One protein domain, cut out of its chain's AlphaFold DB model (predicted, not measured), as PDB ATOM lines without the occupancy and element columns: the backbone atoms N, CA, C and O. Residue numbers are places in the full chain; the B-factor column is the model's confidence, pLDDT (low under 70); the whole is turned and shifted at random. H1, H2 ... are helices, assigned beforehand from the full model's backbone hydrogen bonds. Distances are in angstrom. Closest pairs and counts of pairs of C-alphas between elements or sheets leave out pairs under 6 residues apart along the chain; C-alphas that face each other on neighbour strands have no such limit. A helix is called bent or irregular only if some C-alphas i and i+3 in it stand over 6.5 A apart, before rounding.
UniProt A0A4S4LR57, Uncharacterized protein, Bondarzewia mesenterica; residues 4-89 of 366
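This is residues 4 to 89 of the 366 residues of an uncharacterized protein of Bondarzewia mesenterica (UniProt A0A4S4LR57). One long, straight helix, H3, makes the length of this domain, and the chain folds back over the same side of it at both ends: at the first end H2, with the small helix H1 packed across it, and at the last end the short helix H4, which crosses H3 slantwise. The two end groups leave a gap between them, so that the whole looks like a shallow bracket, loosely built, with a bare stretch of H3, residues 55 to 60, in the gap. The printed part has 86 residues with four named helices, in the order H1, H2, H3, H4, and no named strand; the class is all helix, with 72 residues in the helices. It is loose, with a radius of gyration of the C-alphas of 17.0 A, and the C-alphas span 54 by 22 by 22 A, a rod in outline.

The longest helix is H3, residues 40 to 75, with 36 residues and 51.8 A from first to last C-alpha. It begins at C-alpha 40, at (229.544, 343.740, 133.498), and ends at C-alpha 75, at (238.051, 303.068, 164.442). Before it comes H2, residues 21 to 36, with 16 residues and 22.6 A from first to last C-alpha. The first helix is H1, residues 4 to 13, 14.9 A long, and its C-alpha 4 is at (217.237, 328.309, 138.835). After H3 comes H4, residues 79 to 88, 14.2 A long, which ends at C-alpha 88, at (224.672, 310.118, 152.407). None of the four helices is bent or irregular.

H3 and H4 touch, with 13 pairs of C-alphas within 8 A. Their closest C-alphas are those of Ala 68 and Phe 82, 5.2 A apart. H3 touches H4 with residues 64 to 72 alone. The two helices run opposite ways at a steep tilt of 56 degrees. Toward the other end of H3, H2 is close to it but not clearly touching, with 2 pairs of C-alphas within 8 A. The closest C-alphas there are those of Ile 33 and His 43, 7.5 A apart. H2 and H3 run opposite ways at a shallow tilt of 23 degrees, and their centres are 18.9 A apart. H1 and H2 touch, with 4 pairs of C-alphas within 8 A, and H2 touches H1 with residues 25 to 29 alone. The closest C-alphas of H1 and H2 are those of Ile 10 and Ala 28, 6.9 A apart. H1 and H2 run opposite ways at a steep tilt of 57 degrees. H1 is apart from H3 and from H4, and H2 is apart from H4. In H2, H3 and H4 every O i to N i+4 pair is within hydrogen-bond range, and in H1 5 of 6 are.

The two C-alphas farthest apart are those of Gly 37 and Tyr 75, at 53.8 A. The C-alphas of the first and last printed residues, Ser 4 and Gly 89, are 26.3 A apart. Residues 34 to 41, of which 34 to 36 belong to H2, stand free, and so do residues 55 to 60, which belong to H3. The printed part has no cut. The links from H2 to H3 and from H3 to H4 are tight, with 3 residues each, and the link from H1 to H2 is short, with 7 residues; no link is long. The mean pLDDT of the printed part is 78.7, and 22 residues are under 70: residues 4 to 22, residue 25 and residues 88 to 89. The mean pLDDT of H1 is 54, that of H3 89.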
ATOM      1  N   SER A   4     217.329 329.773 138.890       48.66
ATOM      2  CA  SER A   4     217.237 328.309 138.835       48.66
ATOM      3  C   SER A   4     217.603 327.715 137.471       48.66
ATOM      4  O   SER A   4     218.257 326.675 137.432       48.66
ATOM      5  N   ASP A   5     217.261 328.375 136.358       56.38
ATOM      6  CA  ASP A   5     217.599 327.886 135.008       56.38
ATOM      7  C   ASP A   5     219.114 327.968 134.743       56.38
ATOM      8  O   ASP A   5     219.700 327.093 134.099       56.38
ATOM      9  N   VAL A   6     219.751 329.012 135.287       55.91
ATOM     10  CA  VAL A   6     221.206 329.230 135.230       55.91
ATOM     11  C   VAL A   6     221.934 328.136 136.015       55.91
ATOM     12  O   VAL A   6     222.830 327.483 135.485       55.91
ATOM     13  N   LEU A   7     221.515 327.884 137.260       54.72
ATOM     14  CA  LEU A   7     222.140 326.878 138.125       54.72
ATOM     15  C   LEU A   7     221.963 325.447 137.592       54.72
ATOM     16  O   LEU A   7     222.885 324.637 137.687       54.72
ATOM     17  N   SER A   8     220.815 325.147 136.976       57.66
ATOM     18  CA  SER A   8     220.564 323.858 136.319       57.66
ATOM     19  C   SER A   8     221.499 323.629 135.123       57.66
ATOM     20  O   SER A   8     222.059 322.542 134.978       57.66
ATOM     21  N   SER A   9     221.744 324.666 134.311       58.47
ATOM     22  CA  SER A   9     222.656 324.585 133.159       58.47
ATOM     23  C   SER A   9     224.117 324.399 133.583       58.47
ATOM     24  O   SER A   9     224.826 323.590 132.990       58.47
ATOM     25  N   ILE A  10     224.558 325.083 134.646       53.97
ATOM     26  CA  ILE A  10     225.927 324.956 135.176       53.97
ATOM     27  C   ILE A  10     226.175 323.546 135.744       53.97
ATOM     28  O   ILE A  10     227.221 322.956 135.491       53.97
ATOM     29  N   SER A  11     225.193 322.966 136.443       52.88
ATOM     30  CA  SER A  11     225.272 321.600 136.995       52.88
ATOM     31  C   SER A  11     225.456 320.517 135.917       52.88
ATOM     32  O   SER A  11     226.107 319.499 136.148       52.88
ATOM     33  N   GLN A  12     224.933 320.735 134.705       53.84
ATOM     34  CA  GLN A  12     225.108 319.797 133.590       53.84
ATOM     35  C   GLN A  12     226.513 319.846 132.966       53.84
ATOM     36  O   GLN A  12     226.917 318.872 132.332       53.84
ATOM     37  N   MET A  13     227.269 320.935 133.150       49.72
ATOM     38  CA  MET A  13     228.605 321.100 132.557       49.72
ATOM     39  C   MET A  13     229.747 320.570 133.443       49.72
ATOM     40  O   MET A  13     230.838 320.327 132.935       49.72
ATOM     41  N   SER A  14     229.523 320.328 134.741       50.12
ATOM     42  CA  SER A  14     230.582 320.003 135.714       50.12
ATOM     43  C   SER A  14     230.970 318.513 135.818       50.12
ATOM     44  O   SER A  14     231.527 318.094 136.830       50.12
ATOM     45  N   TYR A  15     230.709 317.690 134.797       46.47
ATOM     46  CA  TYR A  15     231.108 316.268 134.757       46.47
ATOM     47  C   TYR A  15     232.495 316.053 134.110       46.47
ATOM     48  O   TYR A  15     232.651 315.229 133.211       46.47
ATOM     49  N   PHE A  16     233.520 316.776 134.569       45.72
ATOM     50  CA  PHE A  16     234.919 316.490 134.224       45.72
ATOM     51  C   PHE A  16     235.645 315.955 135.463       45.72
ATOM     52  O   PHE A  16     235.855 316.685 136.425       45.72
ATOM     53  N   GLU A  17     235.990 314.662 135.451       48.56
ATOM     54  CA  GLU A  17     236.442 313.908 136.637       48.56
ATOM     55  C   GLU A  17     237.835 314.307 137.175       48.56
ATOM     56  O   GLU A  17     238.173 313.894 138.281       48.56
ATOM     57  N   ASP A  18     238.605 315.149 136.470       51.56
ATOM     58  CA  ASP A  18     240.009 315.449 136.818       51.56
ATOM     59  C   ASP A  18     240.359 316.951 136.933       51.56
ATOM     60  O   ASP A  18     241.515 317.292 137.193       51.56
ATOM     61  N   ALA A  19     239.404 317.869 136.747       53.91
ATOM     62  CA  ALA A  19     239.662 319.308 136.868       53.91
ATOM     63  C   ALA A  19     239.408 319.804 138.301       53.91
ATOM     64  O   ALA A  19     238.456 319.375 138.952       53.91
ATOM     65  N   ASP A  20     240.239 320.737 138.781       65.94
ATOM     66  CA  ASP A  20     239.962 321.460 140.025       65.94
ATOM     67  C   ASP A  20     238.583 322.131 139.889       65.94
ATOM     68  O   ASP A  20     238.389 322.917 138.953       65.94
ATOM     69  N   PRO A  21     237.610 321.816 140.764       61.09
ATOM     70  CA  PRO A  21     236.252 322.317 140.633       61.09
ATOM     71  C   PRO A  21     236.219 323.845 140.557       61.09
ATOM     72  O   PRO A  21     235.431 324.386 139.792       61.09
ATOM     73  N   VAL A  22     237.114 324.556 141.249       63.19
ATOM     74  CA  VAL A  22     237.157 326.027 141.203       63.19
ATOM     75  C   VAL A  22     237.493 326.533 139.795       63.19
ATOM     76  O   VAL A  22     236.879 327.489 139.319       63.19
ATOM     77  N   ILE A  23     238.419 325.864 139.104       70.50
ATOM     78  CA  ILE A  23     238.830 326.218 137.737       70.50
ATOM     79  C   ILE A  23     237.715 325.873 136.747       70.50
ATOM     80  O   ILE A  23     237.340 326.707 135.924       70.50
ATOM     81  N   ALA A  24     237.123 324.682 136.877       70.81
ATOM     82  CA  ALA A  24     236.037 324.232 136.008       70.81
ATOM     83  C   ALA A  24     234.786 325.127 136.115       70.81
ATOM     84  O   ALA A  24     234.141 325.419 135.107       70.81
ATOM     85  N   TYR A  25     234.457 325.603 137.322       68.38
ATOM     86  CA  TYR A  25     233.358 326.548 137.524       68.38
ATOM     87  C   TYR A  25     233.649 327.912 136.888       68.38
ATOM     88  O   TYR A  25     232.746 328.469 136.267       68.38
ATOM     89  N   GLY A  26     234.883 328.420 136.994       73.75
ATOM     90  CA  GLY A  26     235.286 329.695 136.388       73.75
ATOM     91  C   GLY A  26     235.132 329.703 134.864       73.75
ATOM     92  O   GLY A  26     234.476 330.583 134.305       73.75
ATOM     93  N   GLU A  27     235.644 328.668 134.197       77.94
ATOM     94  CA  GLU A  27     235.544 328.540 132.736       77.94
ATOM     95  C   GLU A  27     234.088 328.383 132.266       77.94
ATOM     96  O   GLU A  27     233.674 329.000 131.281       77.94
ATOM     97  N   ALA A  28     233.269 327.611 132.992       75.12
ATOM     98  CA  ALA A  28     231.853 327.441 132.668       75.12
ATOM     99  C   ALA A  28     231.057 328.749 132.826       75.12
ATOM    100  O   ALA A  28     230.183 329.045 132.001       75.12
ATOM    101  N   THR A  29     231.365 329.554 133.850       71.50
ATOM    102  CA  THR A  29     230.741 330.869 134.029       71.50
ATOM    103  C   THR A  29     231.108 331.827 132.899       71.50
ATOM    104  O   THR A  29     230.208 332.447 132.329       71.50
ATOM    105  N   ASP A  30     232.376 331.873 132.486       76.62
ATOM    106  CA  ASP A  30     232.843 332.764 131.416       76.62
ATOM    107  C   ASP A  30     232.176 332.447 130.066       76.62
ATOM    108  O   ASP A  30     231.755 333.350 129.329       76.62
ATOM    109  N   VAL A  31     232.000 331.156 129.757       81.81
ATOM    110  CA  VAL A  31     231.297 330.693 128.548       81.81
ATOM    111  C   VAL A  31     229.811 331.053 128.601       81.81
ATOM    112  O   VAL A  31     229.258 331.569 127.625       81.81
ATOM    113  N   PHE A  32     229.151 330.817 129.737       76.69
ATOM    114  CA  PHE A  32     227.733 331.131 129.911       76.69
ATOM    115  C   PHE A  32     227.461 332.638 129.780       76.69
ATOM    116  O   PHE A  32     226.525 333.060 129.098       76.69
ATOM    117  N   ILE A  33     228.311 333.462 130.387       72.31
ATOM    118  CA  ILE A  33     228.196 334.923 130.370       72.31
ATOM    119  C   ILE A  33     228.416 335.477 128.960       72.31
ATOM    120  O   ILE A  33     227.633 336.322 128.511       72.31
ATOM    121  N   SER A  34     229.421 334.967 128.243       80.94
ATOM    122  CA  SER A  34     229.709 335.361 126.857       80.94
ATOM    123  C   SER A  34     228.524 335.101 125.923       80.94
ATOM    124  O   SER A  34     228.252 335.898 125.026       80.94
ATOM    125  N   ASN A  35     227.762 334.033 126.173       85.44
ATOM    126  CA  ASN A  35     226.607 333.656 125.356       85.44
ATOM    127  C   ASN A  35     225.334 334.471 125.643       85.44
ATOM    128  O   ASN A  35     224.426 334.487 124.810       85.44
ATOM    129  N   HIS A  36     225.240 335.149 126.792       84.19
ATOM    130  CA  HIS A  36     223.996 335.794 127.237       84.19
ATOM    131  C   HIS A  36     224.049 337.322 127.351       84.19
ATOM    132  O   HIS A  36     223.037 337.931 127.697       84.19
ATOM    133  N   GLY A  37     225.180 337.962 127.026       88.81
ATOM    134  CA  GLY A  37     225.275 339.426 126.937       88.81
ATOM    135  C   GLY A  37     224.955 340.148 128.251       88.81
ATOM    136  O   GLY A  37     224.381 341.239 128.242       88.81
ATOM    137  N   LEU A  38     225.270 339.523 129.389       85.31
ATOM    138  CA  LEU A  38     224.996 340.085 130.710       85.31
ATOM    139  C   LEU A  38     225.832 341.352 130.954       85.31
ATOM    140  O   LEU A  38     226.984 341.456 130.541       85.31
ATOM    141  N   SER A  39     225.245 342.322 131.663       88.75
ATOM    142  CA  SER A  39     225.944 343.557 132.038       88.75
ATOM    143  C   SER A  39     227.177 343.251 132.908       88.75
ATOM    144  O   SER A  39     227.061 342.450 133.842       88.75
ATOM    145  N   PRO A  40     228.323 343.939 132.708       86.12
ATOM    146  CA  PRO A  40     229.544 343.740 133.498       86.12
ATOM    147  C   PRO A  40     229.355 343.878 135.016       86.12
ATOM    148  O   PRO A  40     230.114 343.309 135.795       86.12
ATOM    149  N   LYS A  41     228.333 344.620 135.460       89.31
ATOM    150  CA  LYS A  41     228.020 344.749 136.889       89.31
ATOM    151  C   LYS A  41     227.446 343.453 137.469       89.31
ATOM    152  O   LYS A  41     227.897 343.000 138.513       89.31
ATOM    153  N   ILE A  42     226.502 342.834 136.755       87.12
ATOM    154  CA  ILE A  42     225.880 341.561 137.151       87.12
ATOM    155  C   ILE A  42     226.936 340.448 137.165       87.12
ATOM    156  O   ILE A  42     226.920 339.596 138.047       87.12
ATOM    157  N   HIS A  43     227.891 340.505 136.234       82.12
ATOM    158  CA  HIS A  43     229.049 339.615 136.190       82.12
ATOM    159  C   HIS A  43     229.883 339.660 137.476       82.12
ATOM    160  O   HIS A  43     230.131 338.629 138.099       82.12
ATOM    161  N   ALA A  44     230.282 340.863 137.900       86.94
ATOM    162  CA  ALA A  44     231.078 341.045 139.110       86.94
ATOM    163  C   ALA A  44     230.335 340.557 140.367       86.94
ATOM    164  O   ALA A  44     230.937 339.908 141.222       86.94
ATOM    165  N   ASP A  45     229.027 340.815 140.450       89.75
ATOM    166  CA  ASP A  45     228.195 340.372 141.573       89.75
ATOM    167  C   ASP A  45     228.054 338.834 141.614       89.75
ATOM    168  O   ASP A  45     228.143 338.239 142.689       89.75
ATOM    169  N   LEU A  46     227.909 338.173 140.455       83.69
ATOM    170  CA  LEU A  46     227.871 336.707 140.337       83.69
ATOM    171  C   LEU A  46     229.196 336.054 140.738       83.69
ATOM    172  O   LEU A  46     229.178 335.100 141.512       83.69
ATOM    173  N   HIS A  47     230.333 336.577 140.270       83.75
ATOM    174  CA  HIS A  47     231.645 336.056 140.671       83.75
ATOM    175  C   HIS A  47     231.887 336.211 142.168       83.75
ATOM    176  O   HIS A  47     232.385 335.286 142.805       83.75
ATOM    177  N   LYS A  48     231.499 337.353 142.747       90.38
ATOM    178  CA  LYS A  48     231.610 337.569 144.189       90.38
ATOM    179  C   LYS A  48     230.749 336.572 144.970       90.38
ATOM    180  O   LYS A  48     231.230 335.980 145.928       90.38
ATOM    181  N   LEU A  49     229.504 336.351 144.544       89.50
ATOM    182  CA  LEU A  49     228.610 335.381 145.177       89.50
ATOM    183  C   LEU A  49     229.130 333.941 145.038       89.50
ATOM    184  O   LEU A  49     229.050 333.172 145.992       89.50
ATOM    185  N   ALA A  50     229.671 333.580 143.873       83.81
ATOM    186  CA  ALA A  50     230.267 332.269 143.637       83.81
ATOM    187  C   ALA A  50     231.511 332.042 144.510       83.81
ATOM    188  O   ALA A  50     231.640 330.970 145.091       83.81
ATOM    189  N   ALA A  51     232.375 333.053 144.659       86.56
ATOM    190  CA  ALA A  51     233.534 333.000 145.550       86.56
ATOM    191  C   ALA A  51     233.113 332.857 147.024       86.56
ATOM    192  O   ALA A  51     233.557 331.933 147.696       86.56
ATOM    193  N   ASP A  52     232.170 333.683 147.494       90.12
ATOM    194  CA  ASP A  52     231.633 333.594 148.860       90.12
ATOM    195  C   ASP A  52     230.977 332.224 149.135       90.12
ATOM    196  O   ASP A  52     231.003 331.724 150.264       90.12
ATOM    197  N   LEU A  53     230.341 331.619 148.123       84.75
ATOM    198  CA  LEU A  53     229.746 330.288 148.230       84.75
ATOM    199  C   LEU A  53     230.818 329.191 148.239       84.75
ATOM    200  O   LEU A  53     230.704 328.255 149.029       84.75
ATOM    201  N   ALA A  54     231.846 329.309 147.395       82.94
ATOM    202  CA  ALA A  54     232.966 328.377 147.342       82.94
ATOM    203  C   ALA A  54     233.715 328.343 148.679       82.94
ATOM    204  O   ALA A  54     233.904 327.254 149.218       82.94
ATOM    205  N   ASP A  55     234.018 329.506 149.265       86.56
ATOM    206  CA  ASP A  55     234.686 329.613 150.567       86.56
ATOM    207  C   ASP A  55     233.867 328.925 151.673       86.56
ATOM    208  O   ASP A  55     234.367 328.070 152.413       86.56
ATOM    209  N   LYS A  56     232.556 329.198 151.732       85.88
ATOM    210  CA  LYS A  56     231.654 328.541 152.694       85.88
ATOM    211  C   LYS A  56     231.567 327.032 152.481       85.88
ATOM    212  O   LYS A  56     231.476 326.280 153.452       85.88
ATOM    213  N   LEU A  57     231.574 326.574 151.230       81.94
ATOM    214  CA  LEU A  57     231.535 325.149 150.912       81.94
ATOM    215  C   LEU A  57     232.849 324.463 151.309       81.94
ATOM    216  O   LEU A  57     232.815 323.361 151.857       81.94
ATOM    217  N   THR A  58     233.993 325.121 151.096       85.56
ATOM    218  CA  THR A  58     235.295 324.608 151.530       85.56
ATOM    219  C   THR A  58     235.393 324.493 153.044       85.56
ATOM    220  O   THR A  58     235.888 323.473 153.521       85.56
ATOM    221  N   ASP A  59     234.847 325.445 153.804       86.44
ATOM    222  CA  ASP A  59     234.827 325.375 155.268       86.44
ATOM    223  C   ASP A  59     234.018 324.171 155.771       86.44
ATOM    224  O   ASP A  59     234.471 323.422 156.643       86.44
ATOM    225  N   VAL A  60     232.838 323.932 155.190       83.12
ATOM    226  CA  VAL A  60     231.991 322.782 155.548       83.12
ATOM    227  C   VAL A  60     232.684 321.463 155.200       83.12
ATOM    228  O   VAL A  60     232.781 320.571 156.048       83.12
ATOM    229  N   LEU A  61     233.234 321.343 153.986       85.81
ATOM    230  CA  LEU A  61     233.956 320.142 153.561       85.81
ATOM    231  C   LEU A  61     235.209 319.898 154.409       85.81
ATOM    232  O   LEU A  61     235.528 318.750 154.722       85.81
ATOM    233  N   PHE A  62     235.903 320.957 154.828       90.25
ATOM    234  CA  PHE A  62     237.073 320.849 155.691       90.25
ATOM    235  C   PHE A  62     236.716 320.265 157.061       90.25
ATOM    236  O   PHE A  62     237.402 319.357 157.541       90.25
ATOM    237  N   ILE A  63     235.615 320.725 157.668       90.88
ATOM    238  CA  ILE A  63     235.111 320.188 158.940       90.88
ATOM    239  C   ILE A  63     234.797 318.691 158.804       90.88
ATOM    240  O   ILE A  63     235.235 317.890 159.640       90.88
ATOM    241  N   ASP A  64     234.110 318.297 157.731       89.44
ATOM    242  CA  ASP A  64     233.737 316.901 157.486       89.44
ATOM    243  C   ASP A  64     234.957 316.004 157.247       89.44
ATOM    244  O   ASP A  64     235.061 314.921 157.832       89.44
ATOM    245  N   VAL A  65     235.924 316.455 156.443       92.62
ATOM    246  CA  VAL A  65     237.171 315.722 156.174       92.62
ATOM    247  C   VAL A  65     238.013 315.588 157.439       92.62
ATOM    248  O   VAL A  65     238.535 314.500 157.723       92.62
ATOM    249  N   HIS A  66     238.111 316.647 158.244       95.31
ATOM    250  CA  HIS A  66     238.815 316.602 159.520       95.31
ATOM    251  C   HIS A  66     238.163 315.583 160.461       95.31
ATOM    252  O   HIS A  66     238.831 314.675 160.971       95.31
ATOM    253  N   LYS A  67     236.834 315.647 160.620       95.75
ATOM    254  CA  LYS A  67     236.095 314.707 161.466       95.75
ATOM    255  C   LYS A  67     236.199 313.269 160.964       95.75
ATOM    256  O   LYS A  67     236.389 312.347 161.761       95.75
ATOM    257  N   ALA A  68     236.132 313.060 159.652       95.06
ATOM    258  CA  ALA A  68     236.260 311.741 159.041       95.06
ATOM    259  C   ALA A  68     237.657 311.159 159.284       95.06
ATOM    260  O   ALA A  68     237.799 309.961 159.542       95.06
ATOM    261  N   THR A  69     238.684 312.010 159.275       96.69
ATOM    262  CA  THR A  69     240.066 311.636 159.584       96.69
ATOM    263  C   THR A  69     240.233 311.241 161.054       96.69
ATOM    264  O   THR A  69     240.864 310.221 161.345       96.69
ATOM    265  N   GLU A  70     239.630 311.980 161.991       97.44
ATOM    266  CA  GLU A  70     239.620 311.611 163.415       97.44
ATOM    267  C   GLU A  70     238.963 310.244 163.648       97.44
ATOM    268  O   GLU A  70     239.533 309.375 164.316       97.44
ATOM    269  N   LEU A  71     237.778 310.023 163.068       96.25
ATOM    270  CA  LEU A  71     237.062 308.753 163.192       96.25
ATOM    271  C   LEU A  71     237.814 307.606 162.506       96.25
ATOM    272  O   LEU A  71     237.867 306.498 163.043       96.25
ATOM    273  N   SER A  72     238.452 307.871 161.365       97.38
ATOM    274  CA  SER A  72     239.310 306.910 160.668       97.38
ATOM    275  C   SER A  72     240.439 306.406 161.557       97.38
ATOM    276  O   SER A  72     240.607 305.191 161.691       97.38
ATOM    277  N   LYS A  73     241.134 307.315 162.251       97.50
ATOM    278  CA  LYS A  73     242.182 306.961 163.218       97.50
ATOM    279  C   LYS A  73     241.615 306.182 164.408       97.50
ATOM    280  O   LYS A  73     242.179 305.155 164.783       97.50
ATOM    281  N   LYS A  74     240.484 306.625 164.967       97.94
ATOM    282  CA  LYS A  74     239.858 306.009 166.150       97.94
ATOM    283  C   LYS A  74     239.358 304.581 165.899       97.94
ATOM    284  O   LYS A  74     239.542 303.712 166.744       97.94
ATOM    285  N   TYR A  75     238.733 304.333 164.748       96.62
ATOM    286  CA  TYR A  75     238.051 303.068 164.442       96.62
ATOM    287  C   TYR A  75     238.780 302.194 163.411       96.62
ATOM    288  O   TYR A  75     238.260 301.145 163.035       96.62
ATOM    289  N   LYS A  76     239.964 302.609 162.935       96.31
ATOM    290  CA  LYS A  76     240.781 301.890 161.938       96.31
ATOM    291  C   LYS A  76     240.018 301.538 160.647       96.31
ATOM    292  O   LYS A  76     240.255 300.498 160.036       96.31
ATOM    293  N   LYS A  77     239.096 302.404 160.218       96.00
ATOM    294  CA  LYS A  77     238.389 302.297 158.925       96.00
ATOM    295  C   LYS A  77     238.885 303.380 157.966       96.00
ATOM    296  O   LYS A  77     239.411 304.393 158.411       96.00
ATOM    297  N   LYS A  78     238.727 303.186 156.651       93.56
ATOM    298  CA  LYS A  78     239.141 304.173 155.631       93.56
ATOM    299  C   LYS A  78     238.383 305.498 155.807       93.56
ATOM    300  O   LYS A  78     237.196 305.458 156.098       93.56
ATOM    301  N   ILE A  79     239.024 306.643 155.560       93.06
ATOM    302  CA  ILE A  79     238.385 307.978 155.636       93.06
ATOM    303  C   ILE A  79     237.104 308.025 154.786       93.06
ATOM    304  O   ILE A  79     236.061 308.449 155.278       93.06
ATOM    305  N   GLN A  80     237.146 307.460 153.571       85.31
ATOM    306  CA  GLN A  80     235.994 307.374 152.663       85.31
ATOM    307  C   GLN A  80     234.759 306.713 153.293       85.31
ATOM    308  O   GLN A  80     233.637 307.083 152.976       85.31
ATOM    309  N   TYR A  81     234.946 305.747 154.199       88.06
ATOM    310  CA  TYR A  81     233.828 305.105 154.894       88.06
ATOM    311  C   TYR A  81     233.030 306.122 155.721       88.06
ATOM    312  O   TYR A  81     231.805 306.100 155.700       88.06
ATOM    313  N   PHE A  82     233.719 307.034 156.413       92.19
ATOM    314  CA  PHE A  82     233.079 308.077 157.213       92.19
ATOM    315  C   PHE A  82     232.559 309.220 156.353       92.19
ATOM    316  O   PHE A  82     231.454 309.675 156.606       92.19
ATOM    317  N   LEU A  83     233.286 309.622 155.304       87.25
ATOM    318  CA  LEU A  83     232.796 310.623 154.351       87.25
ATOM    319  C   LEU A  83     231.503 310.172 153.667       87.25
ATOM    320  O   LEU A  83     230.554 310.939 153.602       87.25
ATOM    321  N   ASN A  84     231.404 308.908 153.248       82.75
ATOM    322  CA  ASN A  84     230.154 308.365 152.709       82.75
ATOM    323  C   ASN A  84     229.034 308.379 153.766       82.75
ATOM    324  O   ASN A  84     227.878 308.662 153.457       82.75
ATOM    325  N   HIS A  85     229.374 308.117 155.030       86.38
ATOM    326  CA  HIS A  85     228.416 308.156 156.132       86.38
ATOM    327  C   HIS A  85     227.910 309.585 156.410       86.38
ATOM    328  O   HIS A  85     226.706 309.794 156.563       86.38
ATOM    329  N   PHE A  86     228.809 310.571 156.394       85.94
ATOM    330  CA  PHE A  86     228.510 311.996 156.555       85.94
ATOM    331  C   PHE A  86     227.826 312.607 155.339       85.94
ATOM    332  O   PHE A  86     226.985 313.478 155.502       85.94
ATOM    333  N   GLY A  87     228.112 312.118 154.135       73.56
ATOM    334  CA  GLY A  87     227.584 312.635 152.876       73.56
ATOM    335  C   GLY A  87     226.243 312.037 152.456       73.56
ATOM    336  O   GLY A  87     225.483 312.730 151.795       73.56
ATOM    337  N   LEU A  88     225.884 310.819 152.884       66.81
ATOM    338  CA  LEU A  88     224.672 310.118 152.407       66.81
ATOM    339  C   LEU A  88     223.814 309.482 153.515       66.81
ATOM    340  O   LEU A  88     222.961 308.645 153.254       66.81
ATOM    341  N   GLY A  89     224.053 309.823 154.778       65.81
ATOM    342  CA  GLY A  89     223.295 309.326 155.931       65.81
ATOM    343  C   GLY A  89     223.606 307.864 156.222       65.81
ATOM    344  O   GLY A  89     222.770 307.139 156.750       65.81
TER     345      GLY A  89